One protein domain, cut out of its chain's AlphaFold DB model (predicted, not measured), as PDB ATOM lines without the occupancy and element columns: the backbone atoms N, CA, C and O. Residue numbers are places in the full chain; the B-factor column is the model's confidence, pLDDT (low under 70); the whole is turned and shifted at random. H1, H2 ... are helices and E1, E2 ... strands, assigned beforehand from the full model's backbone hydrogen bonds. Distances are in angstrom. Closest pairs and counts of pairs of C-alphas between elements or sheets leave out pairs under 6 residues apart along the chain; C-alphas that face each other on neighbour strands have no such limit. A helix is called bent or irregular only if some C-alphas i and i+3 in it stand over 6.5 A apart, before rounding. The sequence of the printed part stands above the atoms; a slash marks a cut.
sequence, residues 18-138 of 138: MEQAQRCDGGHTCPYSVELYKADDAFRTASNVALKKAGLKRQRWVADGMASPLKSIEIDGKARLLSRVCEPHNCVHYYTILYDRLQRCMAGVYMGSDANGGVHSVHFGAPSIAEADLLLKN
ATOM      1  N   MET A  18      32.382 -61.386  41.075       76.75
ATOM      2  CA  MET A  18      32.810 -60.832  42.364       76.75
ATOM      3  C   MET A  18      34.264 -61.131  42.735       76.75
ATOM      4  O   MET A  18      34.919 -60.294  43.349       76.75
ATOM      5  N   GLU A  19      34.777 -62.309  42.388       80.38
ATOM      6  CA  GLU A  19      36.187 -62.643  42.611       80.38
ATOM      7  C   GLU A  19      37.090 -61.882  41.645       80.38
ATOM      8  O   GLU A  19      38.184 -61.467  42.027       80.38
ATOM      9  N   GLN A  20      36.615 -61.652  40.415       80.75
ATOM     10  CA  GLN A  20      37.303 -60.776  39.477       80.75
ATOM     11  C   GLN A  20      37.408 -59.363  40.059       80.75
ATOM     12  O   GLN A  20      38.516 -58.850  40.174       80.75
ATOM     13  N   ALA A  21      36.288 -58.790  40.517       81.62
ATOM     14  CA  ALA A  21      36.238 -57.448  41.098       81.62
ATOM     15  C   ALA A  21      37.197 -57.260  42.291       81.62
ATOM     16  O   ALA A  21      37.811 -56.207  42.432       81.62
ATOM     17  N   GLN A  22      37.377 -58.281  43.135       84.94
ATOM     18  CA  GLN A  22      38.292 -58.224  44.285       84.94
ATOM     19  C   GLN A  22      39.777 -58.149  43.912       84.94
ATOM     20  O   GLN A  22      40.592 -57.771  44.752       84.94
ATOM     21  N   ARG A  23      40.137 -58.503  42.676       87.75
ATOM     22  CA  ARG A  23      41.513 -58.435  42.162       87.75
ATOM     23  C   ARG A  23      41.740 -57.221  41.263       87.75
ATOM     24  O   ARG A  23      42.794 -57.113  40.645       87.75
ATOM     25  N   CYS A  24      40.747 -56.347  41.151       89.69
ATOM     26  CA  CYS A  24      40.778 -55.235  40.222       89.69
ATOM     27  C   CYS A  24      41.601 -54.064  40.747       89.69
ATOM     28  O   CYS A  24      41.456 -53.652  41.893       89.69
ATOM     29  N   ASP A  25      42.419 -53.492  39.873       90.50
ATOM     30  CA  ASP A  25      43.257 -52.319  40.134       90.50
ATOM     31  C   ASP A  25      42.606 -51.001  39.667       90.50
ATOM     32  O   ASP A  25      43.156 -49.922  39.894       90.50
ATOM     33  N   GLY A  26      41.419 -51.076  39.057       87.69
ATOM     34  CA  GLY A  26      40.725 -49.945  38.437       87.69
ATOM     35  C   GLY A  26      41.041 -49.758  36.948       87.69
ATOM     36  O   GLY A  26      40.574 -48.791  36.349       87.69
ATOM     37  N   GLY A  27      41.812 -50.658  36.331       88.31
ATOM     38  CA  GLY A  27      42.102 -50.637  34.899       88.31
ATOM     39  C   GLY A  27      40.909 -51.036  34.021       88.31
ATOM     40  O   GLY A  27      39.932 -51.622  34.479       88.31
ATOM     41  N   HIS A  28      41.012 -50.788  32.714       86.31
ATOM     42  CA  HIS A  28      39.939 -51.011  31.726       86.31
ATOM     43  C   HIS A  28      39.433 -52.464  31.580       86.31
ATOM     44  O   HIS A  28      38.405 -52.695  30.950       86.31
ATOM     45  N   THR A  29      40.150 -53.450  32.128       87.50
ATOM     46  CA  THR A  29      39.756 -54.869  32.127       87.50
ATOM     47  C   THR A  29      38.925 -55.243  33.356       87.50
ATOM     48  O   THR A  29      38.427 -56.369  33.448       87.50
ATOM     49  N   CYS A  30      38.802 -54.318  34.308       91.06
ATOM     50  CA  CYS A  30      38.025 -54.481  35.520       91.06
ATOM     51  C   CYS A  30      36.538 -54.236  35.226       91.06
ATOM     52  O   CYS A  30      36.210 -53.353  34.431       91.06
ATOM     53  N   PRO A  31      35.629 -54.991  35.866       91.44
ATOM     54  CA  PRO A  31      34.205 -54.760  35.727       91.44
ATOM     55  C   PRO A  31      33.807 -53.392  36.278       91.44
ATOM     56  O   PRO A  31      34.434 -52.866  37.200       91.44
ATOM     57  N   TYR A  32      32.724 -52.842  35.750       92.69
ATOM     58  CA  TYR A  32      32.174 -51.557  36.161       92.69
ATOM     59  C   TYR A  32      31.103 -51.732  37.244       92.69
ATOM     60  O   TYR A  32      30.405 -52.748  37.313       92.69
ATOM     61  N   SER A  33      30.913 -50.715  38.087       91.25
ATOM     62  CA  SER A  33      29.888 -50.760  39.144       91.25
ATOM     63  C   SER A  33      28.458 -50.875  38.614       91.25
ATOM     64  O   SER A  33      27.622 -51.484  39.275       91.25
ATOM     65  N   VAL A  34      28.173 -50.364  37.413       94.25
ATOM     66  CA  VAL A  34      26.864 -50.523  36.750       94.25
ATOM     67  C   VAL A  34      26.570 -51.976  36.377       94.25
ATOM     68  O   VAL A  34      25.439 -52.440  36.521       94.25
ATOM     69  N   GLU A  35      27.591 -52.723  35.954       92.44
ATOM     70  CA  GLU A  35      27.480 -54.153  35.662       92.44
ATOM     71  C   GLU A  35      27.237 -54.926  36.959       92.44
ATOM     72  O   GLU A  35      26.328 -55.755  37.027       92.44
ATOM     73  N   LEU A  36      27.981 -54.579  38.017       89.69
ATOM     74  CA  LEU A  36      27.806 -55.164  39.343       89.69
ATOM     75  C   LEU A  36      26.401 -54.907  39.904       89.69
ATOM     76  O   LEU A  36      25.748 -55.822  40.398       89.69
ATOM     77  N   TYR A  37      25.902 -53.679  39.771       92.00
ATOM     78  CA  TYR A  37      24.564 -53.292  40.212       92.00
ATOM     79  C   TYR A  37      23.453 -54.083  39.505       92.00
ATOM     80  O   TYR A  37      22.404 -54.366  40.099       92.00
ATOM     81  N   LYS A  38      23.661 -54.450  38.236       91.94
ATOM     82  CA  LYS A  38      22.725 -55.272  37.457       91.94
ATOM     83  C   LYS A  38      22.810 -56.748  37.846       91.94
ATOM     84  O   LYS A  38      21.760 -57.365  38.032       91.94
ATOM     85  N   ALA A  39      24.026 -57.274  37.995       90.00
ATOM     86  CA  ALA A  39      24.304 -58.700  38.157       90.00
ATOM     87  C   ALA A  39      24.227 -59.229  39.603       90.00
ATOM     88  O   ALA A  39      23.984 -60.420  39.778       90.00
ATOM     89  N   ASP A  40      24.434 -58.392  40.627       90.56
ATOM     90  CA  ASP A  40      24.540 -58.832  42.026       90.56
ATOM     91  C   ASP A  40      23.454 -58.210  42.923       90.56
ATOM     92  O   ASP A  40      23.420 -57.003  43.196       90.56
ATOM     93  N   ASP A  41      22.551 -59.061  43.415       92.94
ATOM     94  CA  ASP A  41      21.445 -58.654  44.287       92.94
ATOM     95  C   ASP A  41      21.910 -58.127  45.645       92.94
ATOM     96  O   ASP A  41      21.270 -57.232  46.206       92.94
ATOM     97  N   ALA A  42      23.012 -58.653  46.188       93.56
ATOM     98  CA  ALA A  42      23.521 -58.226  47.486       93.56
ATOM     99  C   ALA A  42      24.073 -56.798  47.408       93.56
ATOM    100  O   ALA A  42      23.739 -55.971  48.254       93.56
ATOM    101  N   PHE A  43      24.819 -56.476  46.352       93.38
ATOM    102  CA  PHE A  43      25.312 -55.135  46.064       93.38
ATOM    103  C   PHE A  43      24.161 -54.143  45.887       93.38
ATOM    104  O   PHE A  43      24.121 -53.093  46.535       93.38
ATOM    105  N   ARG A  44      23.177 -54.492  45.047       94.44
ATOM    106  CA  ARG A  44      21.994 -53.656  44.811       94.44
ATOM    107  C   ARG A  44      21.195 -53.428  46.095       94.44
ATOM    108  O   ARG A  44      20.758 -52.308  46.362       94.44
ATOM    109  N   THR A  45      21.023 -54.467  46.907       95.88
ATOM    110  CA  THR A  45      20.336 -54.378  48.203       95.88
ATOM    111  C   THR A  45      21.106 -53.501  49.185       95.88
ATOM    112  O   THR A  45      20.508 -52.609  49.783       95.88
ATOM    113  N   ALA A  46      22.423 -53.690  49.308       96.31
ATOM    114  CA  ALA A  46      23.282 -52.893  50.179       96.31
ATOM    115  C   ALA A  46      23.198 -51.398  49.836       96.31
ATOM    116  O   ALA A  46      22.993 -50.576  50.730       96.31
ATOM    117  N   SER A  47      23.256 -51.060  48.543       94.94
ATOM    118  CA  SER A  47      23.086 -49.688  48.054       94.94
ATOM    119  C   SER A  47      21.720 -49.113  48.445       94.94
ATOM    120  O   SER A  47      21.647 -48.081  49.112       94.94
ATOM    121  N   ASN A  48      20.624 -49.813  48.131       95.12
ATOM    122  CA  ASN A  48      19.271 -49.340  48.444       95.12
ATOM    123  C   ASN A  48      19.051 -49.141  49.954       95.12
ATOM    124  O   ASN A  48      18.427 -48.162  50.365       95.12
ATOM    125  N   VAL A  49      19.558 -50.059  50.782       96.94
ATOM    126  CA  VAL A  49      19.455 -49.972  52.245       96.94
ATOM    127  C   VAL A  49      20.245 -48.779  52.775       96.94
ATOM    128  O   VAL A  49      19.721 -48.032  53.604       96.94
ATOM    129  N   ALA A  50      21.478 -48.577  52.305       97.00
ATOM    130  CA  ALA A  50      22.324 -47.484  52.767       97.00
ATOM    131  C   ALA A  50      21.750 -46.112  52.374       97.00
ATOM    132  O   ALA A  50      21.644 -45.234  53.231       97.00
ATOM    133  N   LEU A  51      21.284 -45.959  51.128       95.81
ATOM    134  CA  LEU A  51      20.630 -44.736  50.653       95.81
ATOM    135  C   LEU A  51      19.359 -44.428  51.449       95.81
ATOM    136  O   LEU A  51      19.191 -43.314  51.940       95.81
ATOM    137  N   LYS A  52      18.498 -45.435  51.654       96.06
ATOM    138  CA  LYS A  52      17.259 -45.273  52.426       96.06
ATOM    139  C   LYS A  52      17.538 -44.798  53.854       96.06
ATOM    140  O   LYS A  52      16.845 -43.907  54.335       96.06
ATOM    141  N   LYS A  53      18.545 -45.369  54.526       96.69
ATOM    142  CA  LYS A  53      18.943 -44.959  55.885       96.69
ATOM    143  C   LYS A  53      19.459 -43.519  55.945       96.69
ATOM    144  O   LYS A  53      19.279 -42.872  56.968       96.69
ATOM    145  N   ALA A  54      20.054 -43.023  54.864       94.88
ATOM    146  CA  ALA A  54      20.525 -41.644  54.745       94.88
ATOM    147  C   ALA A  54      19.438 -40.655  54.275       94.88
ATOM    148  O   ALA A  54      19.739 -39.493  54.023       94.88
ATOM    149  N   GLY A  55      18.185 -41.096  54.102       93.88
ATOM    150  CA  GLY A  55      17.110 -40.252  53.566       93.88
ATOM    151  C   GLY A  55      17.248 -39.938  52.070       93.88
ATOM    152  O   GLY A  55      16.518 -39.097  51.547       93.88
ATOM    153  N   LEU A  56      18.153 -40.619  51.363       91.88
ATOM    154  CA  LEU A  56      18.374 -40.438  49.933       91.88
ATOM    155  C   LEU A  56      17.424 -41.313  49.115       91.88
ATOM    156  O   LEU A  56      17.212 -42.497  49.392       91.88
ATOM    157  N   LYS A  57      16.891 -40.736  48.036       90.62
ATOM    158  CA  LYS A  57      16.216 -41.505  46.989       90.62
ATOM    159  C   LYS A  57      17.261 -42.100  46.056       90.62
ATOM    160  O   LYS A  57      18.220 -41.434  45.671       90.62
ATOM    161  N   ARG A  58      17.037 -43.342  45.630       90.75
ATOM    162  CA  ARG A  58      17.831 -43.937  44.556       90.75
ATOM    163  C   ARG A  58      17.648 -43.128  43.273       90.75
ATOM    164  O   ARG A  58      16.517 -42.951  42.820       90.75
ATOM    165  N   GLN A  59      18.757 -42.725  42.659       92.81
ATOM    166  CA  GLN A  59      18.717 -42.045  41.367       92.81
ATOM    167  C   GLN A  59      18.479 -43.046  40.237       92.81
ATOM    168  O   GLN A  59      19.035 -44.146  40.239       92.81
ATOM    169  N   ARG A  60      17.641 -42.673  39.264       92.75
ATOM    170  CA  ARG A  60      17.266 -43.560  38.144       92.75
ATOM    171  C   ARG A  60      18.468 -43.915  37.270       92.75
ATOM    172  O   ARG A  60      18.532 -45.031  36.774       92.75
ATOM    173  N   TRP A  61      19.423 -42.996  37.149       94.00
ATOM    174  CA  TRP A  61      20.610 -43.152  36.316       94.00
ATOM    175  C   TRP A  61      21.648 -44.134  36.875       94.00
ATOM    176  O   TRP A  61      22.543 -44.512  36.140       94.00
ATOM    177  N   VAL A  62      21.555 -44.600  38.129       93.44
ATOM    178  CA  VAL A  62      22.604 -45.455  38.739       93.44
ATOM    179  C   VAL A  62      22.858 -46.743  37.955       93.44
ATOM    180  O   VAL A  62      23.993 -47.197  37.897       93.44
ATOM    181  N   ALA A  63      21.827 -47.340  37.353       92.62
ATOM    182  CA  ALA A  63      21.977 -48.589  36.606       92.62
ATOM    183  C   ALA A  63      22.639 -48.399  35.229       92.62
ATOM    184  O   ALA A  63      23.212 -49.348  34.694       92.62
ATOM    185  N   ASP A  64      22.563 -47.194  34.666       94.94
ATOM    186  CA  ASP A  64      22.966 -46.874  33.289       94.94
ATOM    187  C   ASP A  64      23.888 -45.640  33.237       94.94
ATOM    188  O   ASP A  64      23.999 -44.965  32.216       94.94
ATOM    189  N   GLY A  65      24.521 -45.320  34.366       95.12
ATOM    190  CA  GLY A  65      25.362 -44.142  34.537       95.12
ATOM    191  C   GLY A  65      26.762 -44.324  33.963       95.12
ATOM    192  O   GLY A  65      27.194 -45.428  33.629       95.12
ATOM    193  N   MET A  66      27.507 -43.224  33.906       96.12
ATOM    194  CA  MET A  66      28.915 -43.234  33.518       96.12
ATOM    195  C   MET A  66      29.746 -43.686  34.724       96.12
ATOM    196  O   MET A  66      29.898 -42.939  35.689       96.12
ATOM    197  N   ALA A  67      30.237 -44.925  34.703       95.38
ATOM    198  CA  ALA A  67      30.957 -45.521  35.825       95.38
ATOM    199  C   ALA A  67      32.461 -45.649  35.583       95.38
ATOM    200  O   ALA A  67      32.909 -45.890  34.464       95.38
ATOM    201  N   SER A  68      33.234 -45.564  36.664       92.00
ATOM    202  CA  SER A  68      34.617 -46.024  36.692       92.00
ATOM    203  C   SER A  68      34.666 -47.550  36.846       92.00
ATOM    204  O   SER A  68      33.777 -48.129  37.495       92.00
ATOM    205  N   PRO A  69      35.721 -48.215  36.341       93.25
ATOM    206  CA  PRO A  69      35.988 -49.599  36.699       93.25
ATOM    207  C   PRO A  69      36.117 -49.748  38.220       93.25
ATOM    208  O   PRO A  69      36.485 -48.803  38.930       93.25
ATOM    209  N   LEU A  70      35.781 -50.930  38.729       94.44
ATOM    210  CA  LEU A  70      35.932 -51.270  40.138       94.44
ATOM    211  C   LEU A  70      37.416 -51.331  40.497       94.44
ATOM    212  O   LEU A  70      38.226 -51.876  39.749       94.44
ATOM    213  N   LYS A  71      37.753 -50.812  41.674       95.06
ATOM    214  CA  LYS A  71      39.086 -50.891  42.261       95.06
ATOM    215  C   LYS A  71      38.989 -51.557  43.624       95.06
ATOM    216  O   LYS A  71      38.248 -51.099  44.488       95.06
ATOM    217  N   SER A  72      39.730 -52.634  43.819       94.50
ATOM    218  CA  SER A  72      39.913 -53.245  45.127       94.50
ATOM    219  C   SER A  72      40.902 -52.403  45.922       94.50
ATOM    220  O   SER A  72      41.987 -52.074  45.440       94.50
ATOM    221  N   ILE A  73      40.505 -52.010  47.121       94.50
ATOM    222  CA  ILE A  73      41.335 -51.247  48.046       94.50
ATOM    223  C   ILE A  73      41.279 -51.891  49.422       94.50
ATOM    224  O   ILE A  73      40.322 -52.593  49.746       94.50
ATOM    225  N   GLU A  74      42.273 -51.607  50.249       93.00
ATOM    226  CA  GLU A  74      42.309 -52.058  51.633       93.00
ATOM    227  C   GLU A  74      42.210 -50.853  52.567       93.00
ATOM    228  O   GLU A  74      42.966 -49.892  52.431       93.00
ATOM    229  N   ILE A  75      41.252 -50.894  53.494       90.88
ATOM    230  CA  ILE A  75      41.066 -49.890  54.547       90.88
ATOM    231  C   ILE A  75      40.954 -50.653  55.864       90.88
ATOM    232  O   ILE A  75      40.131 -51.561  55.974       90.88
ATOM    233  N   ASP A  76      41.790 -50.322  56.848       88.00
ATOM    234  CA  ASP A  76      41.816 -50.981  58.162       88.00
ATOM    235  C   ASP A  76      41.895 -52.522  58.080       88.00
ATOM    236  O   ASP A  76      41.198 -53.243  58.799       88.00
ATOM    237  N   GLY A  77      42.704 -53.045  57.151       88.12
ATOM    238  CA  GLY A  77      42.865 -54.489  56.933       88.12
ATOM    239  C   GLY A  77      41.684 -55.168  56.227       88.12
ATOM    240  O   GLY A  77      41.618 -56.398  56.167       88.12
ATOM    241  N   LYS A  78      40.708 -54.399  55.726       89.00
ATOM    242  CA  LYS A  78      39.505 -54.915  55.063       89.00
ATOM    243  C   LYS A  78      39.486 -54.517  53.597       89.00
ATOM    244  O   LYS A  78      39.503 -53.336  53.256       89.00
ATOM    245  N   ALA A  79      39.376 -55.521  52.731       91.44
ATOM    246  CA  ALA A  79      39.219 -55.308  51.301       91.44
ATOM    247  C   ALA A  79      37.822 -54.749  50.979       91.44
ATOM    248  O   ALA A  79      36.800 -55.333  51.358       91.44
ATOM    249  N   ARG A  80      37.777 -53.640  50.242       94.75
ATOM    250  CA  ARG A  80      36.564 -52.964  49.774       94.75
ATOM    251  C   ARG A  80      36.645 -52.721  48.277       94.75
ATOM    252  O   ARG A  80      37.719 -52.486  47.732       94.75
ATOM    253  N   LEU A  81      35.495 -52.762  47.614       95.44
ATOM    254  CA  LEU A  81      35.392 -52.359  46.216       95.44
ATOM    255  C   LEU A  81      35.014 -50.882  46.142       95.44
ATOM    256  O   LEU A  81      33.920 -50.505  46.564       95.44
ATOM    257  N   LEU A  82      35.921 -50.080  45.598       96.56
ATOM    258  CA  LEU A  82      35.745 -48.670  45.293       96.56
ATOM    259  C   LEU A  82      35.270 -48.499  43.850       96.56
ATOM    260  O   LEU A  82      35.802 -49.117  42.926       96.56
ATOM    261  N   SER A  83      34.282 -47.639  43.641       94.88
ATOM    262  CA  SER A  83      33.904 -47.165  42.309       94.88
ATOM    263  C   SER A  83      33.200 -45.821  42.405       94.88
ATOM    264  O   SER A  83      32.687 -45.441  43.461       94.88
ATOM    265  N   ARG A  84      33.157 -45.117  41.280       95.75
ATOM    266  CA  ARG A  84      32.348 -43.927  41.082       95.75
ATOM    267  C   ARG A  84      31.381 -44.152  39.927       95.75
ATOM    268  O   ARG A  84      31.744 -44.765  38.928       95.75
ATOM    269  N   VAL A  85      30.159 -43.650  40.054       96.81
ATOM    270  CA  VAL A  85      29.165 -43.626  38.975       96.81
ATOM    271  C   VAL A  85      28.494 -42.264  38.941       96.81
ATOM    272  O   VAL A  85      28.052 -41.771  39.976       96.81
ATOM    273  N   CYS A  86      28.434 -41.645  37.768       95.94
ATOM    274  CA  CYS A  86      27.841 -40.331  37.577       95.94
ATOM    275  C   CYS A  86      26.665 -40.336  36.603       95.94
ATOM    276  O   CYS A  86      26.502 -41.247  35.785       95.94
ATOM    277  N   GLU A  87      25.823 -39.313  36.721       96.25
ATOM    278  CA  GLU A  87      24.704 -39.092  35.818       96.25
ATOM    279  C   GLU A  87      25.216 -38.822  34.391       96.25
ATOM    280  O   GLU A  87      26.110 -37.986  34.204       96.25
ATOM    281  N   PRO A  88      24.668 -39.500  33.364       96.19
ATOM    282  CA  PRO A  88      25.031 -39.242  31.977       96.19
ATOM    283  C   PRO A  88      24.887 -37.759  31.619       96.19
ATOM    284  O   PRO A  88      23.862 -37.144  31.894       96.19
ATOM    285  N   HIS A  89      25.927 -37.189  31.008       94.44
ATOM    286  CA  HIS A  89      26.015 -35.766  30.640       94.44
ATOM    287  C   HIS A  89      25.953 -34.762  31.809       94.44
ATOM    288  O   HIS A  89      26.006 -33.559  31.565       94.44
ATOM    289  N   ASN A  90      25.912 -35.222  33.065       93.19
ATOM    290  CA  ASN A  90      25.827 -34.377  34.255       93.19
ATOM    291  C   ASN A  90      26.721 -34.914  35.386       93.19
ATOM    292  O   ASN A  90      26.271 -35.164  36.500       93.19
ATOM    293  N   CYS A  91      28.018 -35.101  35.123       92.38
ATOM    294  CA  CYS A  91      28.895 -35.796  36.075       92.38
ATOM    295  C   CYS A  91      29.259 -35.024  37.356       92.38
ATOM    296  O   CYS A  91      30.011 -35.532  38.190       92.38
ATOM    297  N   VAL A  92      28.679 -33.836  37.556       91.50
ATOM    298  CA  VAL A  92      28.622 -33.186  38.874       91.50
ATOM    299  C   VAL A  92      27.619 -33.880  39.811       91.50
ATOM    300  O   VAL A  92      27.771 -33.778  41.025       91.50
ATOM    301  N   HIS A  93      26.652 -34.640  39.272       94.56
ATOM    302  CA  HIS A  93      25.823 -35.602  40.009       94.56
ATOM    303  C   HIS A  93      26.465 -36.984  39.978       94.56
ATOM    304  O   HIS A  93      26.568 -37.607  38.919       94.56
ATOM    305  N   TYR A  94      26.900 -37.486  41.130       95.81
ATOM    306  CA  TYR A  94      27.573 -38.778  41.208       95.81
ATOM    307  C   TYR A  94      27.454 -39.457  42.569       95.81
ATOM    308  O   TYR A  94      27.122 -38.847  43.583       95.81
ATOM    309  N   TYR A  95      27.754 -40.748  42.568       97.19
ATOM    310  CA  TYR A  95      28.042 -41.539  43.750       97.19
ATOM    311  C   TYR A  95      29.497 -41.978  43.715       97.19
ATOM    312  O   TYR A  95      29.930 -42.525  42.700       97.19
ATOM    313  N   THR A  96      30.209 -41.829  44.828       97.62
ATOM    314  CA  THR A  96      31.416 -42.617  45.107       97.62
ATOM    315  C   THR A  96      31.054 -43.635  46.185       97.62
ATOM    316  O   THR A  96      30.390 -43.298  47.167       97.62
ATOM    317  N   ILE A  97      31.400 -44.903  45.963       97.12
ATOM    318  CA  ILE A  97      30.919 -46.043  46.752       97.12
ATOM    319  C   ILE A  97      32.064 -46.935  47.212       97.12
ATOM    320  O   ILE A  97      32.986 -47.221  46.453       97.12
ATOM    321  N   LEU A  98      31.938 -47.436  48.436       97.31
ATOM    322  CA  LEU A  98      32.751 -48.483  49.037       97.31
ATOM    323  C   LEU A  98      31.846 -49.654  49.395       97.31
ATOM    324  O   LEU A  98      30.990 -49.541  50.273       97.31
ATOM    325  N   TYR A  99      32.038 -50.787  48.731       95.88
ATOM    326  CA  TYR A  99      31.282 -52.003  49.004       95.88
ATOM    327  C   TYR A  99      32.123 -53.029  49.766       95.88
ATOM    328  O   TYR A  99      33.189 -53.443  49.305       95.88
ATOM    329  N   ASP A 100      31.615 -53.464  50.919       94.06
ATOM    330  CA  ASP A 100      32.104 -54.626  51.654       94.06
ATOM    331  C   ASP A 100      31.339 -55.867  51.204       94.06
ATOM    332  O   ASP A 100      30.170 -56.064  51.547       94.06
ATOM    333  N   ARG A 101      32.007 -56.743  50.454       90.25
ATOM    334  CA  ARG A 101      31.395 -57.999  50.011       90.25
ATOM    335  C   ARG A 101      31.125 -58.951  51.178       90.25
ATOM    336  O   ARG A 101      30.112 -59.649  51.154       90.25
ATOM    337  N   LEU A 102      32.030 -59.025  52.157       89.94
ATOM    338  CA  LEU A 102      31.930 -59.987  53.258       89.94
ATOM    339  C   LEU A 102      30.773 -59.618  54.184       89.94
ATOM    340  O   LEU A 102      29.983 -60.481  54.560       89.94
ATOM    341  N   GLN A 103      30.636 -58.329  54.491       92.62
ATOM    342  CA  GLN A 103      29.551 -57.812  55.325       92.62
ATOM    343  C   GLN A 103      28.280 -57.473  54.536       92.62
ATOM    344  O   GLN A 103      27.246 -57.192  55.141       92.62
ATOM    345  N   ARG A 104      28.340 -57.503  53.196       94.00
ATOM    346  CA  ARG A 104      27.250 -57.111  52.283       94.00
ATOM    347  C   ARG A 104      26.682 -55.736  52.636       94.00
ATOM    348  O   ARG A 104      25.470 -55.520  52.631       94.00
ATOM    349  N   CYS A 105      27.572 -54.812  52.973       95.12
ATOM    350  CA  CYS A 105      27.234 -53.449  53.347       95.12
ATOM    351  C   CYS A 105      27.987 -52.463  52.454       95.12
ATOM    352  O   CYS A 105      28.960 -52.807  51.783       95.12
ATOM    353  N   MET A 106      27.486 -51.235  52.393       95.56
ATOM    354  CA  MET A 106      28.039 -50.195  51.541       95.56
ATOM    355  C   MET A 106      28.077 -48.885  52.307       95.56
ATOM    356  O   MET A 106      27.096 -48.538  52.967       95.56
ATOM    357  N   ALA A 107      29.178 -48.160  52.145       97.50
ATOM    358  CA  ALA A 107      29.292 -46.753  52.478       97.50
ATOM    359  C   ALA A 107      29.557 -45.944  51.207       97.50
ATOM    360  O   ALA A 107      29.993 -46.485  50.190       97.50
ATOM    361  N   GLY A 108      29.275 -44.653  51.238       97.75
ATOM    362  CA  GLY A 108      29.534 -43.802  50.091       97.75
ATOM    363  C   GLY A 108      29.164 -42.354  50.321       97.75
ATOM    364  O   GLY A 108      28.682 -41.978  51.391       97.75
ATOM    365  N   VAL A 109      29.387 -41.554  49.289       97.56
ATOM    366  CA  VAL A 109      28.950 -40.164  49.217       97.56
ATOM    367  C   VAL A 109      28.135 -39.965  47.950       97.56
ATOM    368  O   VAL A 109      28.497 -40.441  46.873       97.56
ATOM    369  N   TYR A 110      26.995 -39.304  48.098       96.31
ATOM    370  CA  TYR A 110      26.248 -38.731  46.993       96.31
ATOM    371  C   TYR A 110      26.655 -37.275  46.843       96.31
ATOM    372  O   TYR A 110      26.666 -36.538  47.828       96.31
ATOM    373  N   MET A 111      26.939 -36.870  45.616       95.44
ATOM    374  CA  MET A 111      27.148 -35.487  45.226       95.44
ATOM    375  C   MET A 111      26.081 -35.118  44.213       95.44
ATOM    376  O   MET A 111      25.868 -35.838  43.238       95.44
ATOM    377  N   GLY A 112      25.396 -34.012  44.456       91.69
ATOM    378  CA  GLY A 112      24.392 -33.495  43.549       91.69
ATOM    379  C   GLY A 112      24.027 -32.055  43.858       91.69
ATOM    380  O   GLY A 112      24.848 -31.289  44.361       91.69
ATOM    381  N   SER A 113      22.785 -31.695  43.556       84.25
ATOM    382  CA  SER A 113      22.260 -30.343  43.737       84.25
ATOM    383  C   SER A 113      21.159 -30.351  44.787       84.25
ATOM    384  O   SER A 113      20.336 -31.270  44.811       84.25
ATOM    385  N   ASP A 114      21.135 -29.339  45.648       79.06
ATOM    386  CA  ASP A 114      19.986 -29.066  46.508       79.06
ATOM    387  C   ASP A 114      18.854 -28.363  45.731       79.06
ATOM    388  O   ASP A 114      18.946 -28.114  44.525       79.06
ATOM    389  N   ALA A 115      17.761 -28.043  46.428       73.12
ATOM    390  CA  ALA A 115      16.600 -27.365  45.847       73.12
ATOM    391  C   ALA A 115      16.903 -25.955  45.296       73.12
ATOM    392  O   ALA A 115      16.122 -25.439  44.500       73.12
ATOM    393  N   ASN A 116      18.024 -25.351  45.693       78.56
ATOM    394  CA  ASN A 116      18.460 -24.018  45.283       78.56
ATOM    395  C   ASN A 116      19.585 -24.069  44.234       78.56
ATOM    396  O   ASN A 116      20.141 -23.031  43.879       78.56
ATOM    397  N   GLY A 117      19.942 -25.262  43.743       72.38
ATOM    398  CA  GLY A 117      21.047 -25.457  42.803       72.38
ATOM    399  C   GLY A 117      22.439 -25.421  43.447       72.38
ATOM    400  O   GLY A 117      23.435 -25.460  42.726       72.38
ATOM    401  N   GLY A 118      22.527 -25.371  44.779       78.69
ATOM    402  CA  GLY A 118      23.776 -25.472  45.528       78.69
ATOM    403  C   GLY A 118      24.334 -26.894  45.520       78.69
ATOM    404  O   GLY A 118      23.593 -27.864  45.357       78.69
ATOM    405  N   VAL A 119      25.652 -27.035  45.692       82.94
ATOM    406  CA  VAL A 119      26.295 -28.352  45.809       82.94
ATOM    407  C   VAL A 119      25.837 -29.022  47.099       82.94
ATOM    408  O   VAL A 119      26.014 -28.488  48.191       82.94
ATOM    409  N   HIS A 120      25.292 -30.224  46.965       88.38
ATOM    410  CA  HIS A 120      24.785 -31.021  48.067       88.38
ATOM    411  C   HIS A 120      25.562 -32.332  48.161       88.38
ATOM    412  O   HIS A 120      25.572 -33.122  47.215       88.38
ATOM    413  N   SER A 121      26.207 -32.550  49.307       93.31
ATOM    414  CA  SER A 121      26.942 -33.774  49.620       93.31
ATOM    415  C   SER A 121      26.268 -34.515  50.765       93.31
ATOM    416  O   SER A 121      26.015 -33.927  51.816       93.31
ATOM    417  N   VAL A 122      25.996 -35.807  50.582       95.25
ATOM    418  CA  VAL A 122      25.417 -36.655  51.630       95.25
ATOM    419  C   VAL A 122      26.180 -37.965  51.714       95.25
ATOM    420  O   VAL A 122      26.163 -38.770  50.782       95.25
ATOM    421  N   HIS A 123      26.810 -38.205  52.862       97.19
ATOM    422  CA  HIS A 123      27.372 -39.511  53.186       97.19
ATOM    423  C   HIS A 123      26.260 -40.505  53.542       97.19
ATOM    424  O   HIS A 123      25.291 -40.166  54.220       97.19
ATOM    425  N   PHE A 124      26.422 -41.758  53.129       97.50
ATOM    426  CA  PHE A 124      25.528 -42.861  53.470       97.50
ATOM    427  C   PHE A 124      26.320 -44.091  53.909       97.50
ATOM    428  O   PHE A 124      27.489 -44.247  53.570       97.50
ATOM    429  N   GLY A 125      25.676 -44.974  54.677       95.94
ATOM    430  CA  GLY A 125      26.308 -46.204  55.171       95.94
ATOM    431  C   GLY A 125      27.271 -46.028  56.347       95.94
ATOM    432  O   GLY A 125      27.950 -46.985  56.693       95.94
ATOM    433  N   ALA A 126      27.285 -44.845  56.974       94.62
ATOM    434  CA  ALA A 126      28.116 -44.506  58.134       94.62
ATOM    435  C   ALA A 126      29.621 -44.791  57.922       94.62
ATOM    436  O   ALA A 126      30.190 -45.592  58.666       94.62
ATOM    437  N   PRO A 127      30.263 -44.160  56.913       96.06
ATOM    438  CA  PRO A 127      31.695 -44.326  56.686       96.06
ATOM    439  C   PRO A 127      32.508 -43.867  57.902       96.06
ATOM    440  O   PRO A 127      32.141 -42.901  58.579       96.06
ATOM    441  N   SER A 128      33.641 -44.525  58.151       94.00
ATOM    442  CA  SER A 128      34.668 -44.014  59.064       94.00
ATOM    443  C   SER A 128      35.249 -42.686  58.554       94.00
ATOM    444  O   SER A 128      35.045 -42.302  57.404       94.00
ATOM    445  N   ILE A 129      36.020 -41.978  59.387       92.88
ATOM    446  CA  ILE A 129      36.694 -40.733  58.968       92.88
ATOM    447  C   ILE A 129      37.620 -40.989  57.766       92.88
ATOM    448  O   ILE A 129      37.636 -40.199  56.825       92.88
ATOM    449  N   ALA A 130      38.347 -42.113  57.767       92.25
ATOM    450  CA  ALA A 130      39.229 -42.497  56.666       92.25
ATOM    451  C   ALA A 130      38.444 -42.849  55.392       92.25
ATOM    452  O   ALA A 130      38.823 -42.439  54.297       92.25
ATOM    453  N   GLU A 131      37.326 -43.572  55.528       95.50
ATOM    454  CA  GLU A 131      36.447 -43.879  54.397       95.50
ATOM    455  C   GLU A 131      35.825 -42.599  53.817       95.50
ATOM    456  O   GLU A 131      35.803 -42.435  52.602       95.50
ATOM    457  N   ALA A 132      35.360 -41.670  54.657       95.44
ATOM    458  CA  ALA A 132      34.752 -40.413  54.222       95.44
ATOM    459  C   ALA A 132      35.740 -39.521  53.449       95.44
ATOM    460  O   ALA A 132      35.403 -39.003  52.385       95.44
ATOM    461  N   ASP A 133      36.974 -39.385  53.943       93.50
ATOM    462  CA  ASP A 133      38.030 -38.633  53.255       93.50
ATOM    463  C   ASP A 133      38.364 -39.242  51.884       93.50
ATOM    464  O   ASP A 133      38.448 -38.531  50.881       93.50
ATOM    465  N   LEU A 134      38.477 -40.572  51.818       94.12
ATOM    466  CA  LEU A 134      38.700 -41.286  50.564       94.12
ATOM    467  C   LEU A 134      37.543 -41.086  49.572       94.12
ATOM    468  O   LEU A 134      37.781 -40.847  48.389       94.12
ATOM    469  N   LEU A 135      36.300 -41.190  50.046       96.00
ATOM    470  CA  LEU A 135      35.092 -41.072  49.227       96.00
ATOM    471  C   LEU A 135      34.964 -39.699  48.555       96.00
ATOM    472  O   LEU A 135      34.454 -39.622  47.442       96.00
ATOM    473  N   LEU A 136      35.433 -38.630  49.204       92.31
ATOM    474  CA  LEU A 136      35.418 -37.272  48.650       92.31
ATOM    475  C   LEU A 136      36.549 -37.008  47.645       92.31
ATOM    476  O   LEU A 136      36.413 -36.141  46.784       92.31
ATOM    477  N   LYS A 137      37.671 -37.727  47.757       88.31
ATOM    478  CA  LYS A 137      38.874 -37.514  46.934       88.31
ATOM    479  C   LYS A 137      38.891 -38.314  45.627       88.31
ATOM    480  O   LYS A 137      39.764 -38.067  44.796       88.31
ATOM    481  N   ASN A 138      37.968 -39.259  45.451       78.44
ATOM    482  CA  ASN A 138      37.906 -40.186  44.314       78.44
ATOM    483  C   ASN A 138      36.713 -39.902  43.391       78.44
ATOM    484  O   ASN A 138      36.905 -39.615  42.188       78.44
TER     485      ASN A 138
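What this domain is: This is residues 18 to 138 of the 138 residues of an uncharacterized protein of Janthinobacterium lividum (UniProt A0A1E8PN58). A twisted sheet of five strands, E1 to E5, makes a slab with helices on both faces: H5 packs on one face, and H3, with the short H1 and H4, is over the other. H2 makes a corner with H3 and grazes the sheet, while the turn between E4 and E5 lies at the far end of the long axis from H1. The printed part has 121 residues, with five named helices and five named strands in the order H1 H2 H3 H4 E1 E2 E3 E4 E5 H5. The sheet's order is E1 - E2 - E3 - E4 - E5, antiparallel throughout, and the class is mixed, helices and strands. The whole is compact, with a radius of gyration of the C-alphas of 13.3 A and spans of 42 by 29 by 25 A.

Where its parts are: In the sheet, E1 is residues 71 to 75, 12.5 A long, with C-alpha 71 at (39.086, -50.891, 42.261). E2 is residues 78 to 87, 29.0 A; E3 is residues 90 to 100, 27.4 A, and bends by 60 degrees at residue 93. E4 is residues 105 to 113, 25.5 A, and E5 residues 119 to 124, 16.4 A. H3 is residues 41 to 53, 18.1 A, and H5 residues 129 to 137, 12.6 A, ending with C-alpha 137 at (38.874, -37.514, 46.934). H1, residues 18 to 22, 6.4 A, begins with C-alpha 18 at (32.810, -60.832, 42.364). H2 is residues 33 to 39, 9.8 A. H4, residues 60 to 63, is irregular, with C-alphas 60 and 63 7.1 A apart.

How they stand to each other: The strands form a meander, each the antiparallel neighbour of the one before, and each successive pair is a hairpin. Pairs within hydrogen-bond range include N 73 and O 80 at 2.9 A for E1 and E2, N 85 and O 95 at 2.9 A for E2 and E3, N 98 and O 107 at 2.8 A for E3 and E4, and N 110 and O 122 at 2.9 A for E4 and E5. H3 and H5 are on opposite faces, making three layers, helices on both faces of a sheet. H3 has a height over the sheet of 7.9 A and runs slantwise, at 50 degrees to E4 on the local plane; its closest C-alphas to E4 are Ala 46 and Cys 105, 5.1 A. H5 has a height of 7.2 A and runs slantwise, at 44 degrees to E4 on the local plane; the C-alphas of Val 109 and Leu 135 are closest, 6.2 A. H1, over E1, and H4 are on the same face as H3. H2 only grazes the sheet with residues 33 to 34. It touches H4, closest at the C-alphas of Val 34 and Ala 63, 5.3 A, and touches H3 only at the corner, closest at Tyr 37 and Arg 44, C-alphas 5.3 A apart. Every O i to N i+4 pair is within range in H1, H2, H3 and H5; H4 is too short for one.

The domain as a whole: The C-alphas farthest apart are those of Glu 19 and Asn 116, 42.6 A. The printed part has no cut and no long link. Its mean pLDDT is 92.1, and no printed residue is under 70.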